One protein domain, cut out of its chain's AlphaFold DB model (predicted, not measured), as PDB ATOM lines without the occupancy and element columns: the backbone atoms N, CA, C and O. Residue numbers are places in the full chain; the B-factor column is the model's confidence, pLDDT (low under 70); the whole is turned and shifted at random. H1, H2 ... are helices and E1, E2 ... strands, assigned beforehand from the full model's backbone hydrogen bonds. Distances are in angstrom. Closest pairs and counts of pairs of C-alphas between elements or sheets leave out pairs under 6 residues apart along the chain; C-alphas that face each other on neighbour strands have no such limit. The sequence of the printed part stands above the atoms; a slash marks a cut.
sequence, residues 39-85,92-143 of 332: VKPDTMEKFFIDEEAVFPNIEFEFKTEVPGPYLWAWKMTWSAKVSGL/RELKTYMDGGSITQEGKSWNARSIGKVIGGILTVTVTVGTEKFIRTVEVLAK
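AT A GLANCE: This is residues 39 to 85 and 92 to 143 of the 332 residues of an uncharacterized protein of Herbaspirillum sp. BH-1 (UniProt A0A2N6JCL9). One long, twisted sheet of four antiparallel strands, E7, E6, E3 and E4, with short E1 added beside E7, makes a wall; over one face of it lie the two-stranded ribbon E2 and E5 and the single turn H1, while its other face is bare. E3 and E4, the two longest strands, run side by side along the long axis. The printed part has 99 residues, with E1, E2, E3, E4, E5, H1, E6 and E7 in chain order; the large sheet runs E1, E7, E6, E3, E4 and is mixed, the small one is antiparallel, and the class is mostly strand. The whole is compact, with a radius of gyration of the C-alphas of 14.6 A, yet elongated, spanning 50 by 27 by 21 A.

IN THESE COORDINATES: Begin at C-alpha 46, (185.913, 171.517, 164.378), where E1 starts; it covers residues 46 to 49 and is 10.3 A long from first to last C-alpha. Next come E2, residues 59 to 62, 10.1 A, and E3, residues 70 to 81, 35.4 A. Past the cut, find C-alpha 93 at (171.935, 177.154, 148.347); from there E4 runs to residue 105, 36.9 A. E5, residues 109 to 111, 6.9 A, leads directly into H1, residues 112 to 115, 5.6 A. E6, residues 121 to 129, is 25.7 A long, and E7, residues 132 to 142, is 32.9 A long and ends at C-alpha 142, (176.062, 172.563, 166.490).

HOW THE PARTS SIT: Start at edge strand E1, parallel to E7 at 54 degrees, with N 47 and O 139 within hydrogen-bond range at 2.8 A. E7 and E6 form a hairpin, antiparallel at 159 degrees; look at N 125 and O 136, 2.8 A. E6 and E3 are antiparallel at 161 degrees, with N 124 and O 75 at 2.9 A. E3 and edge strand E4 are antiparallel at 168 degrees, with N 76 and O 99 at 2.8 A. In the small sheet, E2 and E5 are antiparallel at 158 degrees, with N 60 and O 110 at 2.9 A. The closest C-alphas of E2 and E7 are those of Phe 62 and Phe 134, 7.6 A; those of E3 and E5 are Trp 72 and Trp 110, 7.9 A. H1 is on the large sheet but only grazes it, with residues 112 to 115; it is too short for an O i to N i+4 pair, and its one O i to N i+3 pair is within range.

THE WHOLE: The two C-alphas farthest apart, those of Pro 67 and Leu 85, are 50.6 A apart. Residues 86 to 91, in the link from E3 to E4, are not printed, and C-alphas 85 and 92 are 15.3 A apart across this cut. Of the links that are printed whole, none is long. The mean pLDDT of the printed part is 96.6, and no printed residue is under 70.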
ATOM      1  N   VAL A  39     199.945 178.724 166.934       98.00
ATOM      2  CA  VAL A  39     200.035 177.734 168.013       98.00
ATOM      3  C   VAL A  39     198.768 176.879 168.039       98.00
ATOM      4  O   VAL A  39     198.861 175.664 168.159       98.00
ATOM      5  N   LYS A  40     197.598 177.515 167.916       97.00
ATOM      6  CA  LYS A  40     196.269 176.886 167.887       97.00
ATOM      7  C   LYS A  40     195.222 177.887 167.382       97.00
ATOM      8  O   LYS A  40     195.477 179.096 167.422       97.00
ATOM      9  N   PRO A  41     194.045 177.433 166.941       97.88
ATOM     10  CA  PRO A  41     193.696 176.049 166.604       97.88
ATOM     11  C   PRO A  41     194.344 175.595 165.286       97.88
ATOM     12  O   PRO A  41     194.948 176.405 164.569       97.88
ATOM     13  N   ASP A  42     194.195 174.311 164.957       96.00
ATOM     14  CA  ASP A  42     194.594 173.778 163.651       96.00
ATOM     15  C   ASP A  42     193.666 174.288 162.531       96.00
ATOM     16  O   ASP A  42     192.509 174.662 162.758       96.00
ATOM     17  N   THR A  43     194.157 174.304 161.283       94.62
ATOM     18  CA  THR A  43     193.310 174.628 160.120       94.62
ATOM     19  C   THR A  43     192.116 173.687 160.067       94.62
ATOM     20  O   THR A  43     192.280 172.470 160.030       94.62
ATOM     21  N   MET A  44     190.920 174.266 159.957       94.69
ATOM     22  CA  MET A  44     189.649 173.552 159.839       94.69
ATOM     23  C   MET A  44     189.339 172.638 161.033       94.69
ATOM     24  O   MET A  44     188.497 171.744 160.914       94.69
ATOM     25  N   GLU A  45     189.967 172.873 162.188       97.38
ATOM     26  CA  GLU A  45     189.565 172.217 163.428       97.38
ATOM     27  C   GLU A  45     188.077 172.496 163.706       97.38
ATOM     28  O   GLU A  45     187.560 173.584 163.426       97.38
ATOM     29  N   LYS A  46     187.364 171.474 164.189       98.31
ATOM     30  CA  LYS A  46     185.913 171.517 164.378       98.31
ATOM     31  C   LYS A  46     185.571 171.798 165.828       98.31
ATOM     32  O   LYS A  46     185.957 171.050 166.722       98.31
ATOM     33  N   PHE A  47     184.742 172.807 166.031       98.69
ATOM     34  CA  PHE A  47     184.200 173.184 167.328       98.69
ATOM     35  C   PHE A  47     182.682 173.082 167.301       98.69
ATOM     36  O   PHE A  47     182.060 173.186 166.247       98.69
ATOM     37  N   PHE A  48     182.071 172.874 168.464       98.62
ATOM     38  CA  PHE A  48     180.636 172.634 168.559       98.62
ATOM     39  C   PHE A  48     179.983 173.604 169.534       98.62
ATOM     40  O   PHE A  48     180.362 173.651 170.702       98.62
ATOM     41  N   ILE A  49     178.961 174.310 169.058       98.75
ATOM     42  CA  ILE A  49     177.896 174.845 169.901       98.75
ATOM     43  C   ILE A  49     177.263 173.647 170.606       98.75
ATOM     44  O   ILE A  49     176.895 172.659 169.958       98.75
ATOM     45  N   ASP A  50     177.212 173.698 171.930       98.12
ATOM     46  CA  ASP A  50     176.767 172.561 172.724       98.12
ATOM     47  C   ASP A  50     175.238 172.396 172.729       98.12
ATOM     48  O   ASP A  50     174.479 173.153 172.118       98.12
ATOM     49  N   GLU A  51     174.776 171.356 173.419       97.62
ATOM     50  CA  GLU A  51     173.353 171.039 173.552       97.62
ATOM     51  C   GLU A  51     172.564 172.105 174.335       97.62
ATOM     52  O   GLU A  51     171.339 172.111 174.276       97.62
ATOM     53  N   GLU A  52     173.237 173.027 175.027       97.31
ATOM     54  CA  GLU A  52     172.637 174.158 175.747       97.31
ATOM     55  C   GLU A  52     172.635 175.446 174.903       97.31
ATOM     56  O   GLU A  52     172.288 176.522 175.395       97.31
ATOM     57  N   ALA A  53     172.986 175.335 173.614       97.56
ATOM     58  CA  ALA A  53     173.164 176.449 172.690       97.56
ATOM     59  C   ALA A  53     174.263 177.432 173.134       97.56
ATOM     60  O   ALA A  53     174.154 178.634 172.900       97.56
ATOM     61  N   VAL A  54     175.334 176.947 173.765       97.81
ATOM     62  CA  VAL A  54     176.471 177.780 174.173       97.81
ATOM     63  C   VAL A  54     177.571 177.713 173.119       97.81
ATOM     64  O   VAL A  54     178.011 176.634 172.722       97.81
ATOM     65  N   PHE A  55     178.034 178.883 172.670       98.31
ATOM     66  CA  PHE A  55     179.152 178.983 171.730       98.31
ATOM     67  C   PHE A  55     180.455 178.452 172.371       98.31
ATOM     68  O   PHE A  55     180.738 178.783 173.531       98.31
ATOM     69  N   PRO A  56     181.251 177.639 171.652       98.31
ATOM     70  CA  PRO A  56     182.424 176.973 172.214       98.31
ATOM     71  C   PRO A  56     183.530 177.951 172.626       98.31
ATOM     72  O   PRO A  56     183.673 179.045 172.079       98.31
ATOM     73  N   ASN A  57     184.378 177.519 173.562       98.19
ATOM     74  CA  ASN A  57     185.677 178.155 173.764       98.19
ATOM     75  C   ASN A  57     186.586 177.766 172.594       98.19
ATOM     76  O   ASN A  57     186.896 176.586 172.437       98.19
ATOM     77  N   ILE A  58     187.011 178.745 171.798       98.44
ATOM     78  CA  ILE A  58     187.967 178.539 170.704       98.44
ATOM     79  C   ILE A  58     189.109 179.514 170.924       98.44
ATOM     80  O   ILE A  58     188.947 180.719 170.728       98.44
ATOM     81  N   GLU A  59     190.242 179.001 171.379       98.50
ATOM     82  CA  GLU A  59     191.412 179.819 171.657       98.50
ATOM     83  C   GLU A  59     192.306 179.888 170.423       98.50
ATOM     84  O   GLU A  59     192.875 178.886 169.995       98.50
ATOM     85  N   PHE A  60     192.413 181.085 169.862       98.56
ATOM     86  CA  PHE A  60     193.325 181.414 168.782       98.56
ATOM     87  C   PHE A  60     194.606 181.977 169.372       98.56
ATOM     88  O   PHE A  60     194.543 182.905 170.170       98.56
ATOM     89  N   GLU A  61     195.758 181.462 168.961       98.50
ATOM     90  CA  GLU A  61     197.068 181.939 169.393       98.50
ATOM     91  C   GLU A  61     198.066 181.854 168.236       98.50
ATOM     92  O   GLU A  61     198.192 180.817 167.580       98.50
ATOM     93  N   PHE A  62     198.783 182.949 167.984       97.94
ATOM     94  CA  PHE A  62     199.749 183.056 166.891       97.94
ATOM     95  C   PHE A  62     201.146 183.424 167.400       97.94
ATOM     96  O   PHE A  62     201.309 183.965 168.495       97.94
ATOM     97  N   LYS A  63     202.172 183.127 166.596       97.31
ATOM     98  CA  LYS A  63     203.567 183.445 166.920       97.31
ATOM     99  C   LYS A  63     204.014 184.707 166.198       97.31
ATOM    100  O   LYS A  63     203.865 184.833 164.988       97.31
ATOM    101  N   THR A  64     204.601 185.631 166.949       96.19
ATOM    102  CA  THR A  64     205.296 186.801 166.407       96.19
ATOM    103  C   THR A  64     206.290 187.335 167.431       96.19
ATOM    104  O   THR A  64     206.048 187.230 168.636       96.19
ATOM    105  N   GLU A  65     207.363 187.954 166.952       95.19
ATOM    106  CA  GLU A  65     208.289 188.750 167.768       95.19
ATOM    107  C   GLU A  65     207.955 190.250 167.730       95.19
ATOM    108  O   GLU A  65     208.519 191.039 168.484       95.19
ATOM    109  N   VAL A  66     207.019 190.662 166.867       94.94
ATOM    110  CA  VAL A  66     206.591 192.059 166.768       94.94
ATOM    111  C   VAL A  66     205.729 192.400 167.990       94.94
ATOM    112  O   VAL A  66     204.767 191.672 168.267       94.94
ATOM    113  N   PRO A  67     206.037 193.477 168.733       93.75
ATOM    114  CA  PRO A  67     205.223 193.888 169.872       93.75
ATOM    115  C   PRO A  67     203.821 194.326 169.429       93.75
ATOM    116  O   PRO A  67     203.618 194.764 168.295       93.75
ATOM    117  N   GLY A  68     202.854 194.175 170.335       92.62
ATOM    118  CA  GLY A  68     201.479 194.625 170.145       92.62
ATOM    119  C   GLY A  68     201.325 196.156 170.174       92.62
ATOM    120  O   GLY A  68     202.318 196.886 170.271       92.62
ATOM    121  N   PRO A  69     200.083 196.654 170.066       95.75
ATOM    122  CA  PRO A  69     198.844 195.878 170.040       95.75
ATOM    123  C   PRO A  69     198.543 195.242 168.674       95.75
ATOM    124  O   PRO A  69     198.945 195.738 167.622       95.75
ATOM    125  N   TYR A  70     197.773 194.156 168.687       97.94
ATOM    126  CA  TYR A  70     197.348 193.425 167.494       97.94
ATOM    127  C   TYR A  70     195.875 193.684 167.185       97.94
ATOM    128  O   TYR A  70     195.027 193.645 168.082       97.94
ATOM    129  N   LEU A  71     195.554 193.900 165.905       98.06
ATOM    130  CA  LEU A  71     194.172 193.988 165.433       98.06
ATOM    131  C   LEU A  71     193.674 192.593 165.061       98.06
ATOM    132  O   LEU A  71     194.066 192.043 164.030       98.06
ATOM    133  N   TRP A  72     192.777 192.059 165.877       98.38
ATOM    134  CA  TRP A  72     192.060 190.816 165.641       98.38
ATOM    135  C   TRP A  72     190.756 191.126 164.919       98.38
ATOM    136  O   TRP A  72     189.911 191.846 165.439       98.38
ATOM    137  N   ALA A  73     190.575 190.583 163.726       98.50
ATOM    138  CA  ALA A  73     189.321 190.623 162.989       98.50
ATOM    139  C   ALA A  73     188.793 189.200 162.826       98.50
ATOM    140  O   ALA A  73     189.554 188.276 162.548       98.50
ATOM    141  N   TRP A  74     187.487 189.022 162.960       98.50
ATOM    142  CA  TRP A  74     186.836 187.739 162.747       98.50
ATOM    143  C   TRP A  74     185.693 187.888 161.750       98.50
ATOM    144  O   TRP A  74     185.038 188.930 161.664       98.50
ATOM    145  N   LYS A  75     185.458 186.823 160.987       98.38
ATOM    146  CA  LYS A  75     184.340 186.707 160.056       98.38
ATOM    147  C   LYS A  75     183.774 185.297 160.129       98.38
ATOM    148  O   LYS A  75     184.493 184.335 159.881       98.38
ATOM    149  N   MET A  76     182.488 185.190 160.438       98.44
ATOM    150  CA  MET A  76     181.729 183.946 160.376       98.44
ATOM    151  C   MET A  76     180.925 183.919 159.079       98.44
ATOM    152  O   MET A  76     180.238 184.892 158.766       98.44
ATOM    153  N   THR A  77     180.975 182.817 158.331       98.06
ATOM    154  CA  THR A  77     180.178 182.641 157.107       98.06
ATOM    155  C   THR A  77     179.510 181.271 157.055       98.06
ATOM    156  O   THR A  77     180.128 180.261 157.381       98.06
ATOM    157  N   TRP A  78     178.258 181.212 156.609       97.88
ATOM    158  CA  TRP A  78     177.537 179.954 156.417       97.88
ATOM    159  C   TRP A  78     176.617 180.023 155.207       97.88
ATOM    160  O   TRP A  78     175.734 180.878 155.114       97.88
ATOM    161  N   SER A  79     176.796 179.071 154.299       96.31
ATOM    162  CA  SER A  79     175.924 178.865 153.148       96.31
ATOM    163  C   SER A  79     174.762 177.949 153.530       96.31
ATOM    164  O   SER A  79     174.920 176.731 153.625       96.31
ATOM    165  N   ALA A  80     173.573 178.522 153.712       95.12
ATOM    166  CA  ALA A  80     172.361 177.777 154.021       95.12
ATOM    167  C   ALA A  80     171.879 177.001 152.790       95.12
ATOM    168  O   ALA A  80     171.194 177.539 151.913       95.12
ATOM    169  N   LYS A  81     172.237 175.719 152.722       95.31
ATOM    170  CA  LYS A  81     171.806 174.797 151.665       95.31
ATOM    171  C   LYS A  81     170.630 173.945 152.125       95.31
ATOM    172  O   LYS A  81     170.617 173.482 153.266       95.31
ATOM    173  N   VAL A  82     169.674 173.726 151.217       92.81
ATOM    174  CA  VAL A  82     168.450 172.958 151.488       92.81
ATOM    175  C   VAL A  82     168.800 171.557 151.973       92.81
ATOM    176  O   VAL A  82     169.441 170.783 151.269       92.81
ATOM    177  N   SER A  83     168.296 171.205 153.141       85.06
ATOM    178  CA  SER A  83     168.178 169.839 153.619       85.06
ATOM    179  C   SER A  83     167.121 169.801 154.711       85.06
ATOM    180  O   SER A  83     167.335 170.338 155.801       85.06
ATOM    181  N   GLY A  84     165.987 169.171 154.403       82.12
ATOM    182  CA  GLY A  84     164.985 168.829 155.409       82.12
ATOM    183  C   GLY A  84     165.494 167.730 156.350       82.12
ATOM    184  O   GLY A  84     166.692 167.569 156.555       82.12
ATOM    185  N   LEU A  85     164.584 166.903 156.861       86.31
ATOM    186  CA  LEU A  85     164.919 165.798 157.774       86.31
ATOM    187  C   LEU A  85     165.674 164.625 157.115       86.31
ATOM    188  O   LEU A  85     166.090 163.693 157.796       86.31
ATOM    189  N   ARG A  92     170.424 172.744 146.754       93.50
ATOM    190  CA  ARG A  92     170.791 174.111 146.365       93.50
ATOM    191  C   ARG A  92     170.972 175.037 147.571       93.50
ATOM    192  O   ARG A  92     170.299 174.890 148.592       93.50
ATOM    193  N   GLU A  93     171.825 176.041 147.406       94.69
ATOM    194  CA  GLU A  93     171.935 177.154 148.347       94.69
ATOM    195  C   GLU A  93     170.688 178.048 148.281       94.69
ATOM    196  O   GLU A  93     170.173 178.346 147.201       94.69
ATOM    197  N   LEU A  94     170.179 178.447 149.447       91.69
ATOM    198  CA  LEU A  94     169.087 179.411 149.575       91.69
ATOM    199  C   LEU A  94     169.598 180.817 149.867       91.69
ATOM    200  O   LEU A  94     169.025 181.785 149.366       91.69
ATOM    201  N   LYS A  95     170.608 180.922 150.735       92.62
ATOM    202  CA  LYS A  95     171.175 182.182 151.216       92.62
ATOM    203  C   LYS A  95     172.522 181.926 151.888       92.62
ATOM    204  O   LYS A  95     172.681 180.913 152.561       92.62
ATOM    205  N   THR A  96     173.434 182.884 151.791       95.38
ATOM    206  CA  THR A  96     174.636 182.934 152.626       95.38
ATOM    207  C   THR A  96     174.439 183.941 153.763       95.38
ATOM    208  O   THR A  96     173.985 185.066 153.539       95.38
ATOM    209  N   TYR A  97     174.756 183.523 154.985       96.75
ATOM    210  CA  TYR A  97     174.777 184.352 156.187       96.75
ATOM    211  C   TYR A  97     176.216 184.708 156.536       96.75
ATOM    212  O   TYR A  97     177.125 183.892 156.370       96.75
ATOM    213  N   MET A  98     176.422 185.942 156.991       97.56
ATOM    214  CA  MET A  98     177.730 186.442 157.387       97.56
ATOM    215  C   MET A  98     177.597 187.351 158.601       97.56
ATOM    216  O   MET A  98     176.636 188.110 158.701       97.56
ATOM    217  N   ASP A  99     178.588 187.289 159.479       98.38
ATOM    218  CA  ASP A  99     178.775 188.218 160.591       98.38
ATOM    219  C   ASP A  99     180.276 188.444 160.793       98.38
ATOM    220  O   ASP A  99     181.099 187.642 160.336       98.38
ATOM    221  N   GLY A 100     180.648 189.539 161.435       98.06
ATOM    222  CA  GLY A 100     182.045 189.876 161.644       98.06
ATOM    223  C   GLY A 100     182.239 191.019 162.619       98.06
ATOM    224  O   GLY A 100     181.324 191.784 162.918       98.06
ATOM    225  N   GLY A 101     183.467 191.145 163.094       98.25
ATOM    226  CA  GLY A 101     183.857 192.198 164.012       98.25
ATOM    227  C   GLY A 101     185.364 192.254 164.172       98.25
ATOM    228  O   GLY A 101     186.103 191.456 163.590       98.25
ATOM    229  N   SER A 102     185.824 193.209 164.968       98.06
ATOM    230  CA  SER A 102     187.234 193.341 165.292       98.06
ATOM    231  C   SER A 102     187.453 193.882 166.697       98.06
ATOM    232  O   SER A 102     186.587 194.537 167.274       98.06
ATOM    233  N   ILE A 103     188.627 193.586 167.239       97.25
ATOM    234  CA  ILE A 103     189.109 194.049 168.534       97.25
ATOM    235  C   ILE A 103     190.620 194.266 168.458       97.25
ATOM    236  O   ILE A 103     191.327 193.552 167.748       97.25
ATOM    237  N   THR A 104     191.117 195.248 169.199       97.69
ATOM    238  CA  THR A 104     192.551 195.502 169.350       97.69
ATOM    239  C   THR A 104     192.974 195.117 170.763       97.69
ATOM    240  O   THR A 104     192.341 195.552 171.723       97.69
ATOM    241  N   GLN A 105     194.021 194.302 170.899       96.31
ATOM    242  CA  GLN A 105     194.548 193.877 172.202       96.31
ATOM    243  C   GLN A 105     196.052 193.582 172.145       96.31
ATOM    244  O   GLN A 105     196.587 193.255 171.089       96.31
ATOM    245  N   GLU A 106     196.718 193.638 173.296       95.81
ATOM    246  CA  GLU A 106     198.152 193.323 173.432       95.81
ATOM    247  C   GLU A 106     198.450 191.818 173.351       95.81
ATOM    248  O   GLU A 106     199.550 191.400 172.999       95.81
ATOM    249  N   GLY A 107     197.469 190.981 173.701       95.62
ATOM    250  CA  GLY A 107     197.646 189.536 173.793       95.62
ATOM    251  C   GLY A 107     197.790 188.861 172.428       95.62
ATOM    252  O   GLY A 107     197.013 189.130 171.508       95.62
ATOM    253  N   LYS A 108     198.730 187.909 172.341       97.31
ATOM    254  CA  LYS A 108     198.905 186.987 171.201       97.31
ATOM    255  C   LYS A 108     197.837 185.888 171.142       97.31
ATOM    256  O   LYS A 108     197.819 185.122 170.182       97.31
ATOM    257  N   SER A 109     196.949 185.834 172.137       97.75
ATOM    258  CA  SER A 109     195.826 184.906 172.194       97.75
ATOM    259  C   SER A 109     194.482 185.617 172.321       97.75
ATOM    260  O   SER A 109     194.334 186.569 173.084       97.75
ATOM    261  N   TRP A 110     193.481 185.135 171.592       98.25
ATOM    262  CA  TRP A 110     192.108 185.622 171.646       98.25
ATOM    263  C   TRP A 110     191.141 184.442 171.667       98.25
ATOM    264  O   TRP A 110     191.277 183.496 170.892       98.25
ATOM    265  N   ASN A 111     190.146 184.493 172.553       98.25
ATOM    266  CA  ASN A 111     189.118 183.462 172.622       98.25
ATOM    267  C   ASN A 111     187.857 183.928 171.890       98.25
ATOM    268  O   ASN A 111     187.201 184.880 172.317       98.25
ATOM    269  N   ALA A 112     187.476 183.204 170.836       98.19
ATOM    270  CA  ALA A 112     186.310 183.534 170.019       98.19
ATOM    271  C   ALA A 112     184.980 183.469 170.788       98.19
ATOM    272  O   ALA A 112     183.977 183.993 170.313       98.19
ATOM    273  N   ARG A 113     184.944 182.916 172.008       96.75
ATOM    274  CA  ARG A 113     183.770 183.025 172.884       96.75
ATOM    275  C   ARG A 113     183.387 184.476 173.185       96.75
ATOM    276  O   ARG A 113     182.214 184.749 173.430       96.75
ATOM    277  N   SER A 114     184.331 185.418 173.101       96.44
ATOM    278  CA  SER A 114     184.041 186.848 173.250       96.44
ATOM    279  C   SER A 114     183.203 187.435 172.106       96.44
ATOM    280  O   SER A 114     182.782 188.582 172.216       96.44
ATOM    281  N   ILE A 115     182.952 186.689 171.016       96.56
ATOM    282  CA  ILE A 115     181.993 187.078 169.966       96.56
ATOM    283  C   ILE A 115     180.601 187.313 170.574       96.56
ATOM    284  O   ILE A 115     179.862 188.171 170.095       96.56
ATOM    285  N   GLY A 116     180.249 186.573 171.633       95.69
ATOM    286  CA  GLY A 116     179.010 186.790 172.382       95.69
ATOM    287  C   GLY A 116     177.734 186.459 171.604       95.69
ATOM    288  O   GLY A 116     176.678 186.976 171.950       95.69
ATOM    289  N   LYS A 117     177.831 185.626 170.559       96.88
ATOM    290  CA  LYS A 117     176.708 185.192 169.712       96.88
ATOM    291  C   LYS A 117     176.752 183.687 169.481       96.88
ATOM    292  O   LYS A 117     177.831 183.104 169.372       96.88
ATOM    293  N   VAL A 118     175.585 183.074 169.328       97.94
ATOM    294  CA  VAL A 118     175.430 181.646 169.018       97.94
ATOM    295  C   VAL A 118     175.210 181.471 167.513       97.94
ATOM    296  O   VAL A 118     174.089 181.326 167.029       97.94
ATOM    297  N   ILE A 119     176.303 181.527 166.751       98.38
ATOM    298  CA  ILE A 119     176.317 181.381 165.286       98.38
ATOM    299  C   ILE A 119     177.362 180.347 164.869       98.38
ATOM    300  O   ILE A 119     178.414 180.263 165.487       98.38
ATOM    301  N   GLY A 120     177.097 179.558 163.833       98.31
ATOM    302  CA  GLY A 120     178.044 178.564 163.313       98.31
ATOM    303  C   GLY A 120     178.458 178.845 161.873       98.31
ATOM    304  O   GLY A 120     178.092 179.869 161.302       98.31
ATOM    305  N   GLY A 121     179.215 177.930 161.277       98.25
ATOM    306  CA  GLY A 121     179.761 178.037 159.928       98.25
ATOM    307  C   GLY A 121     181.287 178.048 159.909       98.25
ATOM    308  O   GLY A 121     181.949 177.499 160.783       98.25
ATOM    309  N   ILE A 122     181.851 178.666 158.879       98.19
ATOM    310  CA  ILE A 122     183.290 178.852 158.728       98.19
ATOM    311  C   ILE A 122     183.689 180.147 159.427       98.19
ATOM    312  O   ILE A 122     183.291 181.231 158.986       98.19
ATOM    313  N   LEU A 123     184.478 180.023 160.494       98.44
ATOM    314  CA  LEU A 123     185.060 181.143 161.223       98.44
ATOM    315  C   LEU A 123     186.481 181.381 160.721       98.44
ATOM    316  O   LEU A 123     187.361 180.546 160.916       98.44
ATOM    317  N   THR A 124     186.709 182.544 160.124       98.19
ATOM    318  CA  THR A 124     188.037 183.011 159.727       98.19
ATOM    319  C   THR A 124     188.476 184.131 160.658       98.19
ATOM    320  O   THR A 124     187.797 185.154 160.773       98.19
ATOM    321  N   VAL A 125     189.630 183.955 161.290       98.44
ATOM    322  CA  VAL A 125     190.293 184.956 162.128       98.44
ATOM    323  C   VAL A 125     191.481 185.516 161.370       98.44
ATOM    324  O   VAL A 125     192.293 184.770 160.831       98.44
ATOM    325  N   THR A 126     191.572 186.839 161.313       98.31
ATOM    326  CA  THR A 126     192.694 187.581 160.744       98.31
ATOM    327  C   THR A 126     193.326 188.440 161.827       98.31
ATOM    328  O   THR A 126     192.650 189.291 162.394       98.31
ATOM    329  N   VAL A 127     194.622 188.274 162.071       98.31
ATOM    330  CA  VAL A 127     195.385 189.149 162.968       98.31
ATOM    331  C   VAL A 127     196.304 190.020 162.136       98.31
ATOM    332  O   VAL A 127     197.039 189.503 161.299       98.31
ATOM    333  N   THR A 128     196.259 191.333 162.336       97.88
ATOM    334  CA  THR A 128     197.191 192.270 161.694       97.88
ATOM    335  C   THR A 128     198.302 192.620 162.677       97.88
ATOM    336  O   THR A 128     198.024 193.050 163.798       97.88
ATOM    337  N   VAL A 129     199.547 192.417 162.243       95.81
ATOM    338  CA  VAL A 129     200.771 192.539 163.043       95.81
ATOM    339  C   VAL A 129     201.757 193.392 162.247       95.81
ATOM    340  O   VAL A 129     202.397 192.913 161.313       95.81
ATOM    341  N   GLY A 130     201.828 194.689 162.551       89.56
ATOM    342  CA  GLY A 130     202.532 195.644 161.691       89.56
ATOM    343  C   GLY A 130     201.958 195.638 160.268       89.56
ATOM    344  O   GLY A 130     200.786 195.956 160.067       89.56
ATOM    345  N   THR A 131     202.772 195.265 159.278       88.75
ATOM    346  CA  THR A 131     202.358 195.122 157.867       88.75
ATOM    347  C   THR A 131     201.932 193.699 157.495       88.75
ATOM    348  O   THR A 131     201.397 193.483 156.405       88.75
ATOM    349  N   GLU A 132     202.147 192.729 158.383       94.25
ATOM    350  CA  GLU A 132     201.827 191.326 158.153       94.25
ATOM    351  C   GLU A 132     200.415 190.981 158.619       94.25
ATOM    352  O   GLU A 132     199.791 191.663 159.438       94.25
ATOM    353  N   LYS A 133     199.897 189.878 158.078       96.00
ATOM    354  CA  LYS A 133     198.602 189.335 158.464       96.00
ATOM    355  C   LYS A 133     198.707 187.835 158.680       96.00
ATOM    356  O   LYS A 133     199.160 187.113 157.797       96.00
ATOM    357  N   PHE A 134     198.172 187.375 159.797       97.88
ATOM    358  CA  PHE A 134     197.992 185.970 160.130       97.88
ATOM    359  C   PHE A 134     196.532 185.619 159.859       97.88
ATOM    360  O   PHE A 134     195.653 186.412 160.190       97.88
ATOM    361  N   ILE A 135     196.256 184.482 159.223       97.88
ATOM    362  CA  ILE A 135     194.888 184.008 158.972       97.88
ATOM    363  C   ILE A 135     194.771 182.561 159.432       97.88
ATOM    364  O   ILE A 135     195.589 181.729 159.041       97.88
ATOM    365  N   ARG A 136     193.734 182.274 160.220       97.81
ATOM    366  CA  ARG A 136     193.351 180.919 160.619       97.81
ATOM    367  C   ARG A 136     191.863 180.716 160.428       97.81
ATOM    368  O   ARG A 136     191.065 181.569 160.816       97.81
ATOM    369  N   THR A 137     191.505 179.564 159.881       97.62
ATOM    370  CA  THR A 137     190.114 179.178 159.662       97.62
ATOM    371  C   THR A 137     189.763 177.938 160.472       97.62
ATOM    372  O   THR A 137     190.530 176.980 160.482       97.62
ATOM    373  N   VAL A 138     188.587 177.933 161.098       98.12
ATOM    374  CA  VAL A 138     187.989 176.780 161.792       98.12
ATOM    375  C   VAL A 138     186.534 176.591 161.370       98.12
ATOM    376  O   VAL A 138     185.933 177.480 160.759       98.12
ATOM    377  N   GLU A 139     185.952 175.444 161.706       98.25
ATOM    378  CA  GLU A 139     184.533 175.165 161.481       98.25
ATOM    379  C   GLU A 139     183.783 175.102 162.818       98.25
ATOM    380  O   GLU A 139     184.166 174.370 163.728       98.25
ATOM    381  N   VAL A 140     182.701 175.871 162.936       98.75
ATOM    382  CA  VAL A 140     181.808 175.874 164.097       98.75
ATOM    383  C   VAL A 140     180.493 175.208 163.712       98.75
ATOM    384  O   VAL A 140     179.750 175.696 162.863       98.75
ATOM    385  N   LEU A 141     180.207 174.082 164.348       98.69
ATOM    386  CA  LEU A 141     179.031 173.245 164.141       98.69
ATOM    387  C   LEU A 141     178.129 173.289 165.380       98.69
ATOM    388  O   LEU A 141     178.463 173.941 166.365       98.69
ATOM    389  N   ALA A 142     176.987 172.605 165.361       98.38
ATOM    390  CA  ALA A 142     176.062 172.563 166.490       98.38
ATOM    391  C   ALA A 142     175.649 171.133 166.832       98.38
ATOM    392  O   ALA A 142     175.377 170.309 165.958       98.38
ATOM    393  N   LYS A 143     175.585 170.842 168.132       97.75
ATOM    394  CA  LYS A 143     175.029 169.590 168.641       97.75
ATOM    395  C   LYS A 143     173.510 169.673 168.706       97.75
ATOM    396  O   LYS A 143     172.924 170.719 168.975       97.75
TER     397      LYS A 143